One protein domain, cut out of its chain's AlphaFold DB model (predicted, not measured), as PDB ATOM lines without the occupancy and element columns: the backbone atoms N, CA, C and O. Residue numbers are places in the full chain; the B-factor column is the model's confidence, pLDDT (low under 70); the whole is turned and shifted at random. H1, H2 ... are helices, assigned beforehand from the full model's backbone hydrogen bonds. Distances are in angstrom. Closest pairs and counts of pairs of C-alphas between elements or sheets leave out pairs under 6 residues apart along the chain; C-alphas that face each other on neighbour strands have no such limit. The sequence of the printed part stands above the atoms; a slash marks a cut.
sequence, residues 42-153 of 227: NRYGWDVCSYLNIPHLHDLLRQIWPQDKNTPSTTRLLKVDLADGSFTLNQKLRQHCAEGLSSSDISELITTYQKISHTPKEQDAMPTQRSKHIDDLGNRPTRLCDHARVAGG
ATOM      1  N   ASN A  42      12.726 -32.123  -6.406       51.16
ATOM      2  CA  ASN A  42      12.906 -33.376  -7.116       51.16
ATOM      3  C   ASN A  42      12.239 -33.370  -8.505       51.16
ATOM      4  O   ASN A  42      11.062 -33.052  -8.648       51.16
ATOM      5  N   ARG A  43      12.992 -33.782  -9.537       52.94
ATOM      6  CA  ARG A  43      12.508 -33.911 -10.931       52.94
ATOM      7  C   ARG A  43      11.420 -34.977 -11.098       52.94
ATOM      8  O   ARG A  43      10.681 -34.942 -12.075       52.94
ATOM      9  N   TYR A  44      11.343 -35.921 -10.164       48.91
ATOM     10  CA  TYR A  44      10.417 -37.043 -10.206       48.91
ATOM     11  C   TYR A  44       9.173 -36.738  -9.369       48.91
ATOM     12  O   TYR A  44       9.274 -36.533  -8.161       48.91
ATOM     13  N   GLY A  45       8.003 -36.722 -10.017       55.44
ATOM     14  CA  GLY A  45       6.703 -36.545  -9.356       55.44
ATOM     15  C   GLY A  45       6.158 -35.115  -9.335       55.44
ATOM     16  O   GLY A  45       5.119 -34.885  -8.725       55.44
ATOM     17  N   TRP A  46       6.818 -34.163  -9.999       70.06
ATOM     18  CA  TRP A  46       6.265 -32.821 -10.163       70.06
ATOM     19  C   TRP A  46       5.158 -32.811 -11.220       70.06
ATOM     20  O   TRP A  46       5.391 -33.111 -12.391       70.06
ATOM     21  N   ASP A  47       3.949 -32.451 -10.795       80.00
ATOM     22  CA  ASP A  47       2.806 -32.252 -11.678       80.00
ATOM     23  C   ASP A  47       2.906 -30.888 -12.378       80.00
ATOM     24  O   ASP A  47       2.372 -29.876 -11.918       80.00
ATOM     25  N   VAL A  48       3.632 -30.873 -13.498       82.94
ATOM     26  CA  VAL A  48       3.860 -29.669 -14.308       82.94
ATOM     27  C   VAL A  48       2.558 -29.067 -14.848       82.94
ATOM     28  O   VAL A  48       2.454 -27.848 -14.967       82.94
ATOM     29  N   CYS A  49       1.543 -29.887 -15.134       85.81
ATOM     30  CA  CYS A  49       0.264 -29.405 -15.653       85.81
ATOM     31  C   CYS A  49      -0.525 -28.650 -14.584       85.81
ATOM     32  O   CYS A  49      -1.029 -27.564 -14.864       85.81
ATOM     33  N   SER A  50      -0.588 -29.172 -13.356       83.38
ATOM     34  CA  SER A  50      -1.210 -28.439 -12.243       83.38
ATOM     35  C   SER A  50      -0.419 -27.213 -11.831       83.38
ATOM     36  O   SER A  50      -1.001 -26.239 -11.374       83.38
ATOM     37  N   TYR A  51       0.902 -27.263 -11.981       83.06
ATOM     38  CA  TYR A  51       1.767 -26.146 -11.652       83.06
ATOM     39  C   TYR A  51       1.588 -24.962 -12.611       83.06
ATOM     40  O   TYR A  51       1.417 -23.833 -12.161       83.06
ATOM     41  N   LEU A  52       1.609 -25.219 -13.924       85.12
ATOM     42  CA  LEU A  52       1.389 -24.184 -14.937       85.12
ATOM     43  C   LEU A  52      -0.082 -23.766 -15.027       85.12
ATOM     44  O   LEU A  52      -0.377 -22.624 -15.353       85.12
ATOM     45  N   ASN A  53      -1.004 -24.695 -14.758       86.69
ATOM     46  CA  ASN A  53      -2.447 -24.474 -14.712       86.69
ATOM     47  C   ASN A  53      -2.991 -23.613 -15.873       86.69
ATOM     48  O   ASN A  53      -3.790 -22.693 -15.680       86.69
ATOM     49  N   ILE A  54      -2.555 -23.923 -17.100       88.50
ATOM     50  CA  ILE A  54      -2.885 -23.136 -18.299       88.50
ATOM     51  C   ILE A  54      -4.398 -22.921 -18.478       88.50
ATOM     52  O   ILE A  54      -4.780 -21.802 -18.825       88.50
ATOM     53  N   PRO A  55      -5.287 -23.915 -18.245       87.75
ATOM     54  CA  PRO A  55      -6.729 -23.696 -18.354       87.75
ATOM     55  C   PRO A  55      -7.237 -22.603 -17.409       87.75
ATOM     56  O   PRO A  55      -7.988 -21.733 -17.839       87.75
ATOM     57  N   HIS A  56      -6.775 -22.594 -16.155       87.75
ATOM     58  CA  HIS A  56      -7.168 -21.581 -15.180       87.75
ATOM     59  C   HIS A  56      -6.686 -20.185 -15.579       87.75
ATOM     60  O   HIS A  56      -7.475 -19.242 -15.562       87.75
ATOM     61  N   LEU A  57      -5.422 -20.050 -15.997       88.62
ATOM     62  CA  LEU A  57      -4.902 -18.776 -16.501       88.62
ATOM     63  C   LEU A  57      -5.679 -18.285 -17.719       88.62
ATOM     64  O   LEU A  57      -5.985 -17.101 -17.826       88.62
ATOM     65  N   HIS A  58      -6.017 -19.195 -18.629       90.12
ATOM     66  CA  HIS A  58      -6.813 -18.876 -19.800       90.12
ATOM     67  C   HIS A  58      -8.213 -18.373 -19.412       90.12
ATOM     68  O   HIS A  58      -8.692 -17.399 -19.991       90.12
ATOM     69  N   ASP A  59      -8.858 -18.983 -18.417       89.31
ATOM     70  CA  ASP A  59     -10.160 -18.541 -17.908       89.31
ATOM     71  C   ASP A  59     -10.091 -17.190 -17.193       89.31
ATOM     72  O   ASP A  59     -10.943 -16.335 -17.436       89.31
ATOM     73  N   LEU A  60      -9.061 -16.954 -16.374       89.94
ATOM     74  CA  LEU A  60      -8.816 -15.643 -15.764       89.94
ATOM     75  C   LEU A  60      -8.594 -14.568 -16.830       89.94
ATOM     76  O   LEU A  60      -9.179 -13.489 -16.762       89.94
ATOM     77  N   LEU A  61      -7.796 -14.875 -17.854       90.69
ATOM     78  CA  LEU A  61      -7.564 -13.960 -18.963       90.69
ATOM     79  C   LEU A  61      -8.857 -13.653 -19.706       90.69
ATOM     80  O   LEU A  61      -9.112 -12.483 -19.943       90.69
ATOM     81  N   ARG A  62      -9.708 -14.643 -20.015       89.50
ATOM     82  CA  ARG A  62     -11.014 -14.403 -20.664       89.50
ATOM     83  C   ARG A  62     -11.881 -13.390 -19.920       89.50
ATOM     84  O   ARG A  62     -12.632 -12.671 -20.568       89.50
ATOM     85  N   GLN A  63     -11.801 -13.344 -18.590       89.38
ATOM     86  CA  GLN A  63     -12.603 -12.419 -17.783       89.38
ATOM     87  C   GLN A  63     -12.158 -10.965 -17.943       89.38
ATOM     88  O   GLN A  63     -12.991 -10.065 -17.864       89.38
ATOM     89  N   ILE A  64     -10.863 -10.733 -18.175       89.62
ATOM     90  CA  ILE A  64     -10.301  -9.389 -18.340       89.62
ATOM     91  C   ILE A  64     -10.057  -9.018 -19.808       89.62
ATOM     92  O   ILE A  64      -9.903  -7.840 -20.113       89.62
ATOM     93  N   TRP A  65     -10.007  -9.995 -20.720       90.75
ATOM     94  CA  TRP A  65      -9.642  -9.787 -22.121       90.75
ATOM     95  C   TRP A  65     -10.704  -8.972 -22.873       90.75
ATOM     96  O   TRP A  65     -11.903  -9.158 -22.640       90.75
ATOM     97  N   PRO A  66     -10.312  -8.109 -23.827       85.62
ATOM     98  CA  PRO A  66     -11.265  -7.336 -24.604       85.62
ATOM     99  C   PRO A  66     -12.116  -8.225 -25.501       85.62
ATOM    100  O   PRO A  66     -11.611  -9.154 -26.129       85.62
ATOM    101  N   GLN A  67     -13.394  -7.873 -25.625       82.75
ATOM    102  CA  GLN A  67     -14.356  -8.605 -26.451       82.75
ATOM    103  C   GLN A  67     -14.058  -8.510 -27.958       82.75
ATOM    104  O   GLN A  67     -14.454  -9.384 -28.720       82.75
ATOM    105  N   ASP A  68     -13.348  -7.468 -28.402       83.56
ATOM    106  CA  ASP A  68     -12.954  -7.250 -29.801       83.56
ATOM    107  C   ASP A  68     -11.704  -8.044 -30.216       83.56
ATOM    108  O   ASP A  68     -11.318  -8.035 -31.388       83.56
ATOM    109  N   LYS A  69     -11.056  -8.744 -29.277       79.62
ATOM    110  CA  LYS A  69      -9.838  -9.519 -29.523       79.62
ATOM    111  C   LYS A  69     -10.038 -10.982 -29.172       79.62
ATOM    112  O   LYS A  69     -10.624 -11.332 -28.155       79.62
ATOM    113  N   ASN A  70      -9.414 -11.853 -29.956       79.56
ATOM    114  CA  ASN A  70      -9.309 -13.257 -29.582       79.56
ATOM    115  C   ASN A  70      -8.455 -13.389 -28.313       79.56
ATOM    116  O   ASN A  70      -7.344 -12.850 -28.253       79.56
ATOM    117  N   THR A  71      -8.971 -14.111 -27.316       83.75
ATOM    118  CA  THR A  71      -8.221 -14.532 -26.124       83.75
ATOM    119  C   THR A  71      -6.920 -15.230 -26.546       83.75
ATOM    120  O   THR A  71      -6.910 -15.938 -27.561       83.75
ATOM    121  N   PRO A  72      -5.803 -15.040 -25.819       88.88
ATOM    122  CA  PRO A  72      -4.531 -15.650 -26.176       88.88
ATOM    123  C   PRO A  72      -4.656 -17.171 -26.213       88.88
ATOM    124  O   PRO A  72      -5.182 -17.785 -25.291       88.88
ATOM    125  N   SER A  73      -4.136 -17.783 -27.276       89.69
ATOM    126  CA  SER A  73      -4.147 -19.237 -27.416       89.69
ATOM    127  C   SER A  73      -3.310 -19.914 -26.328       89.69
ATOM    128  O   SER A  73      -2.335 -19.348 -25.828       89.69
ATOM    129  N   THR A  74      -3.618 -21.178 -26.031       85.25
ATOM    130  CA  THR A  74      -2.803 -22.041 -25.158       85.25
ATOM    131  C   THR A  74      -1.329 -22.046 -25.572       85.25
ATOM    132  O   THR A  74      -0.454 -22.016 -24.717       85.25
ATOM    133  N   THR A  75      -1.042 -22.013 -26.879       88.25
ATOM    134  CA  THR A  75       0.322 -21.909 -27.420       88.25
ATOM    135  C   THR A  75       1.036 -20.647 -26.948       88.25
ATOM    136  O   THR A  75       2.201 -20.710 -26.561       88.25
ATOM    137  N   ARG A  76       0.352 -19.497 -26.978       91.19
ATOM    138  CA  ARG A  76       0.926 -18.226 -26.532       91.19
ATOM    139  C   ARG A  76       1.161 -18.225 -25.024       91.19
ATOM    140  O   ARG A  76       2.232 -17.813 -24.602       91.19
ATOM    141  N   LEU A  77       0.210 -18.734 -24.239       91.12
ATOM    142  CA  LEU A  77       0.374 -18.856 -22.785       91.12
ATOM    143  C   LEU A  77       1.548 -19.762 -22.429       91.12
ATOM    144  O   LEU A  77       2.426 -19.359 -21.678       91.12
ATOM    145  N   LEU A  78       1.640 -20.928 -23.069       89.19
ATOM    146  CA  LEU A  78       2.740 -21.846 -22.815       89.19
ATOM    147  C   LEU A  78       4.096 -21.226 -23.186       89.19
ATOM    148  O   LEU A  78       5.061 -21.400 -22.456       89.19
ATOM    149  N   LYS A  79       4.190 -20.448 -24.273       89.75
ATOM    150  CA  LYS A  79       5.419 -19.699 -24.588       89.75
ATOM    151  C   LYS A  79       5.825 -18.743 -23.469       89.75
ATOM    152  O   LYS A  79       7.007 -18.666 -23.148       89.75
ATOM    153  N   VAL A  80       4.865 -18.031 -22.885       92.00
ATOM    154  CA  VAL A  80       5.122 -17.079 -21.797       92.00
ATOM    155  C   VAL A  80       5.557 -17.808 -20.530       92.00
ATOM    156  O   VAL A  80       6.565 -17.446 -19.925       92.00
ATOM    157  N   ASP A  81       4.856 -18.878 -20.172       89.75
ATOM    158  CA  ASP A  81       5.090 -19.617 -18.930       89.75
ATOM    159  C   ASP A  81       6.391 -20.423 -18.955       89.75
ATOM    160  O   ASP A  81       7.030 -20.637 -17.925       89.75
ATOM    161  N   LEU A  82       6.816 -20.834 -20.150       88.31
ATOM    162  CA  LEU A  82       8.124 -21.434 -20.399       88.31
ATOM    163  C   LEU A  82       9.208 -20.385 -20.703       88.31
ATOM    164  O   LEU A  82      10.352 -20.763 -20.965       88.31
ATOM    165  N   ALA A  83       8.851 -19.094 -20.664       86.50
ATOM    166  CA  ALA A  83       9.691 -17.943 -20.977       86.50
ATOM    167  C   ALA A  83      10.513 -18.150 -22.264       86.50
ATOM    168  O   ALA A  83      11.747 -18.139 -22.248       86.50
ATOM    169  N   ASP A  84       9.819 -18.383 -23.378       81.69
ATOM    170  CA  ASP A  84      10.393 -18.665 -24.697       81.69
ATOM    171  C   ASP A  84      11.432 -17.614 -25.118       81.69
ATOM    172  O   ASP A  84      11.123 -16.433 -25.245       81.69
ATOM    173  N   GLY A  85      12.671 -18.037 -25.367       65.75
ATOM    174  CA  GLY A  85      13.758 -17.116 -25.701       65.75
ATOM    175  C   GLY A  85      14.435 -16.465 -24.498       65.75
ATOM    176  O   GLY A  85      15.259 -15.580 -24.701       65.75
ATOM    177  N   SER A  86      14.120 -16.891 -23.272       70.12
ATOM    178  CA  SER A  86      14.888 -16.550 -22.070       70.12
ATOM    179  C   SER A  86      16.013 -17.556 -21.785       70.12
ATOM    180  O   SER A  86      16.072 -18.653 -22.348       70.12
ATOM    181  N   PHE A  87      16.907 -17.191 -20.864       57.53
ATOM    182  CA  PHE A  87      17.980 -18.062 -20.394       57.53
ATOM    183  C   PHE A  87      17.423 -19.304 -19.684       57.53
ATOM    184  O   PHE A  87      16.902 -19.229 -18.571       57.53
ATOM    185  N   THR A  88      17.588 -20.478 -20.294       57.53
ATOM    186  CA  THR A  88      17.218 -21.747 -19.656       57.53
ATOM    187  C   THR A  88      18.197 -22.089 -18.527       57.53
ATOM    188  O   THR A  88      19.414 -21.926 -18.648       57.53
ATOM    189  N   LEU A  89      17.695 -22.597 -17.395       54.09
ATOM    190  CA  LEU A  89      18.545 -22.967 -16.250       54.09
ATOM    191  C   LEU A  89      19.514 -24.116 -16.590       54.09
ATOM    192  O   LEU A  89      20.608 -24.193 -16.032       54.09
ATOM    193  N   ASN A  90      19.151 -24.969 -17.547       62.31
ATOM    194  CA  ASN A  90      19.944 -26.110 -17.989       62.31
ATOM    195  C   ASN A  90      20.917 -25.710 -19.115       62.31
ATOM    196  O   ASN A  90      20.502 -25.357 -20.215       62.31
ATOM    197  N   GLN A  91      22.223 -25.827 -18.862       59.94
ATOM    198  CA  GLN A  91      23.272 -25.471 -19.824       59.94
ATOM    199  C   GLN A  91      23.180 -26.245 -21.153       59.94
ATOM    200  O   GLN A  91      23.494 -25.679 -22.198       59.94
ATOM    201  N   LYS A  92      22.710 -27.502 -21.142       62.12
ATOM    202  CA  LYS A  92      22.478 -28.270 -22.377       62.12
ATOM    203  C   LYS A  92      21.303 -27.702 -23.172       62.12
ATOM    204  O   LYS A  92      21.389 -27.602 -24.387       62.12
ATOM    205  N   LEU A  93      20.235 -27.268 -22.495       61.06
ATOM    206  CA  LEU A  93      19.110 -26.598 -23.159       61.06
ATOM    207  C   LEU A  93      19.522 -25.231 -23.723       61.06
ATOM    208  O   LEU A  93      19.045 -24.859 -24.788       61.06
ATOM    209  N   ARG A  94      20.453 -24.504 -23.085       61.28
ATOM    210  CA  ARG A  94      20.962 -23.226 -23.625       61.28
ATOM    211  C   ARG A  94      21.635 -23.376 -24.984       61.28
ATOM    212  O   ARG A  94      21.473 -22.498 -25.818       61.28
ATOM    213  N   GLN A  95      22.363 -24.467 -25.218       60.81
ATOM    214  CA  GLN A  95      23.020 -24.706 -26.510       60.81
ATOM    215  C   GLN A  95      22.011 -24.889 -27.650       60.81
ATOM    216  O   GLN A  95      22.305 -24.523 -28.782       60.81
ATOM    217  N   HIS A  96      20.824 -25.418 -27.349       56.50
ATOM    218  CA  HIS A  96      19.776 -25.667 -28.338       56.50
ATOM    219  C   HIS A  96      18.747 -24.534 -28.447       56.50
ATOM    220  O   HIS A  96      18.100 -24.414 -29.479       56.50
ATOM    221  N   CYS A  97      18.604 -23.699 -27.411       55.47
ATOM    222  CA  CYS A  97      17.592 -22.641 -27.336       55.47
ATOM    223  C   CYS A  97      18.191 -21.237 -27.145       55.47
ATOM    224  O   CYS A  97      17.517 -20.360 -26.607       55.47
ATOM    225  N   ALA A  98      19.448 -21.006 -27.546       58.72
ATOM    226  CA  ALA A  98      20.071 -19.677 -27.477       58.72
ATOM    227  C   ALA A  98      19.252 -18.623 -28.248       58.72
ATOM    228  O   ALA A  98      19.140 -17.479 -27.822       58.72
ATOM    229  N   GLU A  99      18.604 -19.053 -29.332       64.38
ATOM    230  CA  GLU A  99      17.657 -18.276 -30.134       64.38
ATOM    231  C   GLU A  99      16.194 -18.649 -29.816       64.38
ATOM    232  O   GLU A  99      15.299 -18.497 -30.651       64.38
ATOM    233  N   GLY A 100      15.917 -19.099 -28.589       69.62
ATOM    234  CA  GLY A 100      14.603 -19.541 -28.101       69.62
ATOM    235  C   GLY A 100      14.120 -20.863 -28.667       69.62
ATOM    236  O   GLY A 100      14.890 -21.641 -29.223       69.62
ATOM    237  N   LEU A 101      12.842 -21.151 -28.438       75.00
ATOM    238  CA  LEU A 101      12.220 -22.407 -28.825       75.00
ATOM    239  C   LEU A 101      11.812 -22.337 -30.297       75.00
ATOM    240  O   LEU A 101      11.026 -21.476 -30.703       75.00
ATOM    241  N   SER A 102      12.317 -23.272 -31.102       79.12
ATOM    242  CA  SER A 102      11.876 -23.403 -32.489       79.12
ATOM    243  C   SER A 102      10.378 -23.733 -32.560       79.12
ATOM    244  O   SER A 102       9.786 -24.256 -31.611       79.12
ATOM    245  N   SER A 103       9.743 -23.494 -33.711       80.25
ATOM    246  CA  SER A 103       8.342 -23.893 -33.930       80.25
ATOM    247  C   SER A 103       8.116 -25.390 -33.689       80.25
ATOM    248  O   SER A 103       7.066 -25.777 -33.167       80.25
ATOM    249  N   SER A 104       9.105 -26.233 -34.013       82.75
ATOM    250  CA  SER A 104       9.088 -27.663 -33.694       82.75
ATOM    251  C   SER A 104       9.176 -27.931 -32.193       82.75
ATOM    252  O   SER A 104       8.377 -28.718 -31.692       82.75
ATOM    253  N   ASP A 105      10.070 -27.250 -31.465       82.38
ATOM    254  CA  ASP A 105      10.202 -27.423 -30.011       82.38
ATOM    255  C   ASP A 105       8.912 -27.035 -29.288       82.38
ATOM    256  O   ASP A 105       8.413 -27.779 -28.449       82.38
ATOM    257  N   ILE A 106       8.329 -25.890 -29.649       84.38
ATOM    258  CA  ILE A 106       7.055 -25.435 -29.082       84.38
ATOM    259  C   ILE A 106       5.949 -26.448 -29.356       84.38
ATOM    260  O   ILE A 106       5.208 -26.806 -28.443       84.38
ATOM    261  N   SER A 107       5.850 -26.945 -30.588       85.81
ATOM    262  CA  SER A 107       4.835 -27.938 -30.952       85.81
ATOM    263  C   SER A 107       5.007 -29.241 -30.162       85.81
ATOM    264  O   SER A 107       4.021 -29.819 -29.696       85.81
ATOM    265  N   GLU A 108       6.248 -29.683 -29.950       88.12
ATOM    266  CA  GLU A 108       6.577 -30.855 -29.134       88.12
ATOM    267  C   GLU A 108       6.191 -30.652 -27.662       88.12
ATOM    268  O   GLU A 108       5.564 -31.530 -27.062       88.12
ATOM    269  N   LEU A 109       6.519 -29.493 -27.084       87.88
ATOM    270  CA  LEU A 109       6.210 -29.150 -25.695       87.88
ATOM    271  C   LEU A 109       4.700 -29.014 -25.465       87.88
ATOM    272  O   LEU A 109       4.197 -29.541 -24.476       87.88
ATOM    273  N   ILE A 110       3.967 -28.401 -26.399       87.75
ATOM    274  CA  ILE A 110       2.496 -28.325 -26.368       87.75
ATOM    275  C   ILE A 110       1.889 -29.722 -26.417       87.75
ATOM    276  O   ILE A 110       1.055 -30.061 -25.580       87.75
ATOM    277  N   THR A 111       2.329 -30.548 -27.368       89.19
ATOM    278  CA  THR A 111       1.832 -31.922 -27.509       89.19
ATOM    279  C   THR A 111       2.102 -32.724 -26.235       89.19
ATOM    280  O   THR A 111       1.260 -33.499 -25.786       89.19
ATOM    281  N   THR A 112       3.274 -32.528 -25.630       89.19
ATOM    282  CA  THR A 112       3.658 -33.165 -24.367       89.19
ATOM    283  C   THR A 112       2.764 -32.699 -23.221       89.19
ATOM    284  O   THR A 112       2.220 -33.539 -22.508       89.19
ATOM    285  N   TYR A 113       2.544 -31.389 -23.087       89.00
ATOM    286  CA  TYR A 113       1.643 -30.814 -22.088       89.00
ATOM    287  C   TYR A 113       0.226 -31.386 -22.218       89.00
ATOM    288  O   TYR A 113      -0.327 -31.872 -21.237       89.00
ATOM    289  N   GLN A 114      -0.334 -31.403 -23.433       88.06
ATOM    290  CA  GLN A 114      -1.679 -31.920 -23.705       88.06
ATOM    291  C   GLN A 114      -1.813 -33.398 -23.324       88.06
ATOM    292  O   GLN A 114      -2.765 -33.784 -22.644       88.06
ATOM    293  N   LYS A 115      -0.837 -34.230 -23.710       87.81
ATOM    294  CA  LYS A 115      -0.827 -35.659 -23.362       87.81
ATOM    295  C   LYS A 115      -0.802 -35.877 -21.851       87.81
ATOM    296  O   LYS A 115      -1.576 -36.688 -21.349       87.81
ATOM    297  N   ILE A 116       0.039 -35.134 -21.128       85.50
ATOM    298  CA  ILE A 116       0.121 -35.235 -19.664       85.50
ATOM    299  C   ILE A 116      -1.185 -34.744 -19.027       85.50
ATOM    300  O   ILE A 116      -1.714 -35.420 -18.150       85.50
ATOM    301  N   SER A 117      -1.763 -33.636 -19.504       83.81
ATOM    302  CA  SER A 117      -2.995 -33.069 -18.935       83.81
ATOM    303  C   SER A 117      -4.241 -33.939 -19.127       83.81
ATOM    304  O   SER A 117      -5.173 -33.840 -18.337       83.81
ATOM    305  N   HIS A 118      -4.268 -34.778 -20.167       81.44
ATOM    306  CA  HIS A 118      -5.373 -35.703 -20.443       81.44
ATOM    307  C   HIS A 118      -5.161 -37.103 -19.856       81.44
ATOM    308  O   HIS A 118      -6.067 -37.933 -19.926       81.44
ATOM    309  N   THR A 119      -3.991 -37.381 -19.278       76.50
ATOM    310  CA  THR A 119      -3.741 -38.653 -18.598       76.50
ATOM    311  C   THR A 119      -4.431 -38.618 -17.227       76.50
ATOM    312  O   THR A 119      -4.179 -37.686 -16.458       76.50
ATOM    313  N   PRO A 120      -5.306 -39.584 -16.889       64.38
ATOM    314  CA  PRO A 120      -5.965 -39.622 -15.586       64.38
ATOM    315  C   PRO A 120      -4.939 -39.616 -14.448       64.38
ATOM    316  O   PRO A 120      -3.988 -40.398 -14.454       64.38
ATOM    317  N   LYS A 121      -5.127 -38.744 -13.450       62.56
ATOM    318  CA  LYS A 121      -4.340 -38.795 -12.212       62.56
ATOM    319  C   LYS A 121      -4.817 -39.997 -11.400       62.56
ATOM    320  O   LYS A 121      -5.770 -39.884 -10.638       62.56
ATOM    321  N   GLU A 122      -4.197 -41.155 -11.595       52.06
ATOM    322  CA  GLU A 122      -4.501 -42.361 -10.823       52.06
ATOM    323  C   GLU A 122      -4.124 -42.148  -9.349       52.06
ATOM    324  O   GLU A 122      -2.964 -42.289  -8.959       52.06
ATOM    325  N   GLN A 123      -5.107 -41.780  -8.524       44.56
ATOM    326  CA  GLN A 123      -4.986 -41.822  -7.065       44.56
ATOM    327  C   GLN A 123      -5.166 -43.248  -6.502       44.56
ATOM    328  O   GLN A 123      -4.833 -43.456  -5.342       44.56
ATOM    329  N   ASP A 124      -5.551 -44.238  -7.325       42.12
ATOM    330  CA  ASP A 124      -5.929 -45.589  -6.861       42.12
ATOM    331  C   ASP A 124      -5.222 -46.781  -7.557       42.12
ATOM    332  O   ASP A 124      -5.595 -47.932  -7.326       42.12
ATOM    333  N   ALA A 125      -4.195 -46.576  -8.394       40.81
ATOM    334  CA  ALA A 125      -3.544 -47.682  -9.119       40.81
ATOM    335  C   ALA A 125      -2.204 -48.135  -8.506       40.81
ATOM    336  O   ALA A 125      -1.352 -47.331  -8.116       40.81
ATOM    337  N   MET A 126      -2.009 -49.459  -8.450       36.78
ATOM    338  CA  MET A 126      -0.802 -50.117  -7.937       36.78
ATOM    339  C   MET A 126       0.492 -49.671  -8.659       36.78
ATOM    340  O   MET A 126       0.468 -49.369  -9.854       36.78
ATOM    341  N   PRO A 127       1.667 -49.720  -7.991       41.41
ATOM    342  CA  PRO A 127       2.924 -49.120  -8.468       41.41
ATOM    343  C   PRO A 127       3.499 -49.713  -9.766       41.41
ATOM    344  O   PRO A 127       4.482 -49.195 -10.294       41.41
ATOM    345  N   THR A 128       2.939 -50.809 -10.273       42.09
ATOM    346  CA  THR A 128       3.502 -51.617 -11.362       42.09
ATOM    347  C   THR A 128       3.123 -51.143 -12.768       42.09
ATOM    348  O   THR A 128       3.775 -51.558 -13.723       42.09
ATOM    349  N   GLN A 129       2.134 -50.253 -12.926       43.88
ATOM    350  CA  GLN A 129       1.714 -49.729 -14.241       43.88
ATOM    351  C   GLN A 129       2.273 -48.335 -14.579       43.88
ATOM    352  O   GLN A 129       2.213 -47.915 -15.734       43.88
ATOM    353  N   ARG A 130       2.910 -47.657 -13.612       43.88
ATOM    354  CA  ARG A 130       3.461 -46.296 -13.760       43.88
ATOM    355  C   ARG A 130       4.536 -46.144 -14.845       43.88
ATOM    356  O   ARG A 130       4.760 -45.026 -15.295       43.88
ATOM    357  N   SER A 131       5.226 -47.221 -15.236       47.44
ATOM    358  CA  SER A 131       6.393 -47.127 -16.129       47.44
ATOM    359  C   SER A 131       5.997 -47.019 -17.609       47.44
ATOM    360  O   SER A 131       6.345 -46.045 -18.265       47.44
ATOM    361  N   LYS A 132       5.175 -47.935 -18.139       45.16
ATOM    362  CA  LYS A 132       5.073 -48.114 -19.601       45.16
ATOM    363  C   LYS A 132       4.575 -46.897 -20.396       45.16
ATOM    364  O   LYS A 132       5.045 -46.690 -21.506       45.16
ATOM    365  N   HIS A 133       3.657 -46.084 -19.863       46.59
ATOM    366  CA  HIS A 133       3.074 -44.960 -20.619       46.59
ATOM    367  C   HIS A 133       3.942 -43.689 -20.648       46.59
ATOM    368  O   HIS A 133       3.888 -42.936 -21.622       46.59
ATOM    369  N   ILE A 134       4.740 -43.437 -19.603       49.44
ATOM    370  CA  ILE A 134       5.700 -42.318 -19.578       49.44
ATOM    371  C   ILE A 134       6.968 -42.700 -20.356       49.44
ATOM    372  O   ILE A 134       7.547 -41.842 -21.026       49.44
ATOM    373  N   ASP A 135       7.338 -43.985 -20.343       50.25
ATOM    374  CA  ASP A 135       8.495 -44.523 -21.065       50.25
ATOM    375  C   ASP A 135       8.391 -44.288 -22.597       50.25
ATOM    376  O   ASP A 135       9.394 -43.957 -23.233       50.25
ATOM    377  N   ASP A 136       7.182 -44.311 -23.184       52.69
ATOM    378  CA  ASP A 136       6.936 -44.035 -24.619       52.69
ATOM    379  C   ASP A 136       7.164 -42.567 -25.033       52.69
ATOM    380  O   ASP A 136       7.425 -42.254 -26.202       52.69
ATOM    381  N   LEU A 137       7.075 -41.624 -24.089       58.81
ATOM    382  CA  LEU A 137       7.357 -40.213 -24.362       58.81
ATOM    383  C   LEU A 137       8.862 -39.908 -24.345       58.81
ATOM    384  O   LEU A 137       9.261 -38.834 -24.810       58.81
ATOM    385  N   GLY A 138       9.702 -40.825 -23.858       70.00
ATOM    386  CA  GLY A 138      11.135 -40.609 -23.696       70.00
ATOM    387  C   GLY A 138      11.433 -39.383 -22.825       70.00
ATOM    388  O   GLY A 138      10.819 -39.161 -21.787       70.00
ATOM    389  N   ASN A 139      12.361 -38.528 -23.264       74.75
ATOM    390  CA  ASN A 139      12.823 -37.376 -22.476       74.75
ATOM    391  C   ASN A 139      11.921 -36.123 -22.554       74.75
ATOM    392  O   ASN A 139      12.262 -35.093 -21.967       74.75
ATOM    393  N   ARG A 140      10.790 -36.165 -23.273       79.31
ATOM    394  CA  ARG A 140       9.954 -34.971 -23.530       79.31
ATOM    395  C   ARG A 140       9.327 -34.362 -22.267       79.31
ATOM    396  O   ARG A 140       9.419 -33.145 -22.111       79.31
ATOM    397  N   PRO A 141       8.759 -35.146 -21.326       81.38
ATOM    398  CA  PRO A 141       8.218 -34.605 -20.079       81.38
ATOM    399  C   PRO A 141       9.304 -33.925 -19.245       81.38
ATOM    400  O   PRO A 141       9.092 -32.842 -18.709       81.38
ATOM    401  N   THR A 142      10.506 -34.507 -19.212       78.81
ATOM    402  CA  THR A 142      11.668 -33.916 -18.538       78.81
ATOM    403  C   THR A 142      12.040 -32.561 -19.133       78.81
ATOM    404  O   THR A 142      12.302 -31.628 -18.376       78.81
ATOM    405  N   ARG A 143      12.019 -32.416 -20.469       79.81
ATOM    406  CA  ARG A 143      12.244 -31.120 -21.134       79.81
ATOM    407  C   ARG A 143      11.185 -30.098 -20.728       79.81
ATOM    408  O   ARG A 143      11.545 -28.988 -20.349       79.81
ATOM    409  N   LEU A 144       9.904 -30.472 -20.763       84.62
ATOM    410  CA  LEU A 144       8.808 -29.587 -20.357       84.62
ATOM    411  C   LEU A 144       8.971 -29.113 -18.908       84.62
ATOM    412  O   LEU A 144       8.896 -27.914 -18.651       84.62
ATOM    413  N   CYS A 145       9.266 -30.026 -17.980       82.31
ATOM    414  CA  CYS A 145       9.562 -29.679 -16.593       82.31
ATOM    415  C   CYS A 145      10.767 -28.727 -16.494       82.31
ATOM    416  O   CYS A 145      10.696 -27.698 -15.828       82.31
ATOM    417  N   ASP A 146      11.876 -29.023 -17.171       79.81
ATOM    418  CA  ASP A 146      13.062 -28.164 -17.118       79.81
ATOM    419  C   ASP A 146      12.778 -26.731 -17.600       79.81
ATOM    420  O   ASP A 146      13.294 -25.788 -16.997       79.81
ATOM    421  N   HIS A 147      11.928 -26.554 -18.618       82.50
ATOM    422  CA  HIS A 147      11.473 -25.232 -19.056       82.50
ATOM    423  C   HIS A 147      10.518 -24.575 -18.050       82.50
ATOM    424  O   HIS A 147      10.719 -23.418 -17.689       82.50
ATOM    425  N   ALA A 148       9.531 -25.310 -17.532       85.62
ATOM    426  CA  ALA A 148       8.502 -24.783 -16.629       85.62
ATOM    427  C   ALA A 148       9.057 -24.227 -15.306       85.62
ATOM    428  O   ALA A 148       8.417 -23.411 -14.646       85.62
ATOM    429  N   ARG A 149      10.271 -24.628 -14.913       81.56
ATOM    430  CA  ARG A 149      10.957 -24.107 -13.717       81.56
ATOM    431  C   ARG A 149      11.144 -22.596 -13.730       81.56
ATOM    432  O   ARG A 149      11.229 -22.001 -12.660       81.56
ATOM    433  N   VAL A 150      11.203 -21.973 -14.907       83.50
ATOM    434  CA  VAL A 150      11.344 -20.515 -15.021       83.50
ATOM    435  C   VAL A 150      10.161 -19.759 -14.409       83.50
ATOM    436  O   VAL A 150      10.353 -18.652 -13.908       83.50
ATOM    437  N   ALA A 151       8.974 -20.372 -14.352       86.38
ATOM    438  CA  ALA A 151       7.803 -19.821 -13.674       86.38
ATOM    439  C   ALA A 151       7.888 -19.888 -12.139       86.38
ATOM    440  O   ALA A 151       7.033 -19.331 -11.458       86.38
ATOM    441  N   GLY A 152       8.914 -20.537 -11.571       83.88
ATOM    442  CA  GLY A 152       9.149 -20.620 -10.124       83.88
ATOM    443  C   GLY A 152       9.168 -19.249  -9.452       83.88
ATOM    444  O   GLY A 152      10.007 -18.412  -9.781       83.88
ATOM    445  N   GLY A 153       8.250 -19.011  -8.509       84.12
ATOM    446  CA  GLY A 153       8.153 -17.742  -7.770       84.12
ATOM    447  C   GLY A 153       7.719 -16.539  -8.619       84.12
ATOM    448  O   GLY A 153       7.861 -15.388  -8.184       84.12
TER     449      GLY A 153
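This is residues 42 to 153 of the 227 residues of an uncharacterized protein of Decorospora gaudefroyi (UniProt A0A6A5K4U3). What shape does the backbone make? H7 begins beside the middle of H5 and crosses it about perpendicular, H1 and H3 complete this small core, and H2 leads away from it as an arm. H4 and H6 lie at the margins away from the core, while residues 64 to 69 and 123 to 129 stick out. What is it made of? The printed part has 112 residues with seven named helices, H1 to H7 in order, and no named strand: all helix. How large is it? It is only just compact, close to loose, with a radius of gyration of the C-alphas of 15.4 A and spans of 50 by 36 by 27 A.

Where is the longest helix? H5, residues 103 to 118, runs 22.6 A from C-alpha 103 at (8.342, -23.893, -33.930). Where are the others? H7 is residues 140 to 151, 18.2 A, ending at C-alpha 151 at (7.803, -19.821, -13.674), and H2 is residues 54 to 64, 15.6 A. H1 is residues 48 to 52, H3 74 to 81, H4 91 to 96 and H6 132 to 135.

What touches H5? Its residues 108 to 113 touch residues 140 to 144 of H7, about perpendicular at 85 degrees; the C-alphas of Leu 109 and Leu 144 are closest, 6.0 A. Its residues 106 to 110 touch H3, about perpendicular at 79 degrees, closest at the C-alphas of Thr 75 and Ile 110, 6.9 A. What lies farther out? H2 touches H3, about perpendicular at 82 degrees, with the C-alphas of Ile 54 and Thr 74 closest at 6.9 A. H4 and H6 touch no helix. Are the helix backbones complete? Every O i to N i+4 pair is within hydrogen-bond range in H1, H3 and H5, against 6 of 7 in H2, 1 of 2 in H4 and 6 of 8 in H7; H6 is too short for such a pair.

Is there a cut or a long link? The printed part has no cut, and the link from H5 to H6, 13 residues, is long. Where is confidence low? The model's pLDDT is under 70 at 37 residues, among them 87 to 100 and 120 to 137.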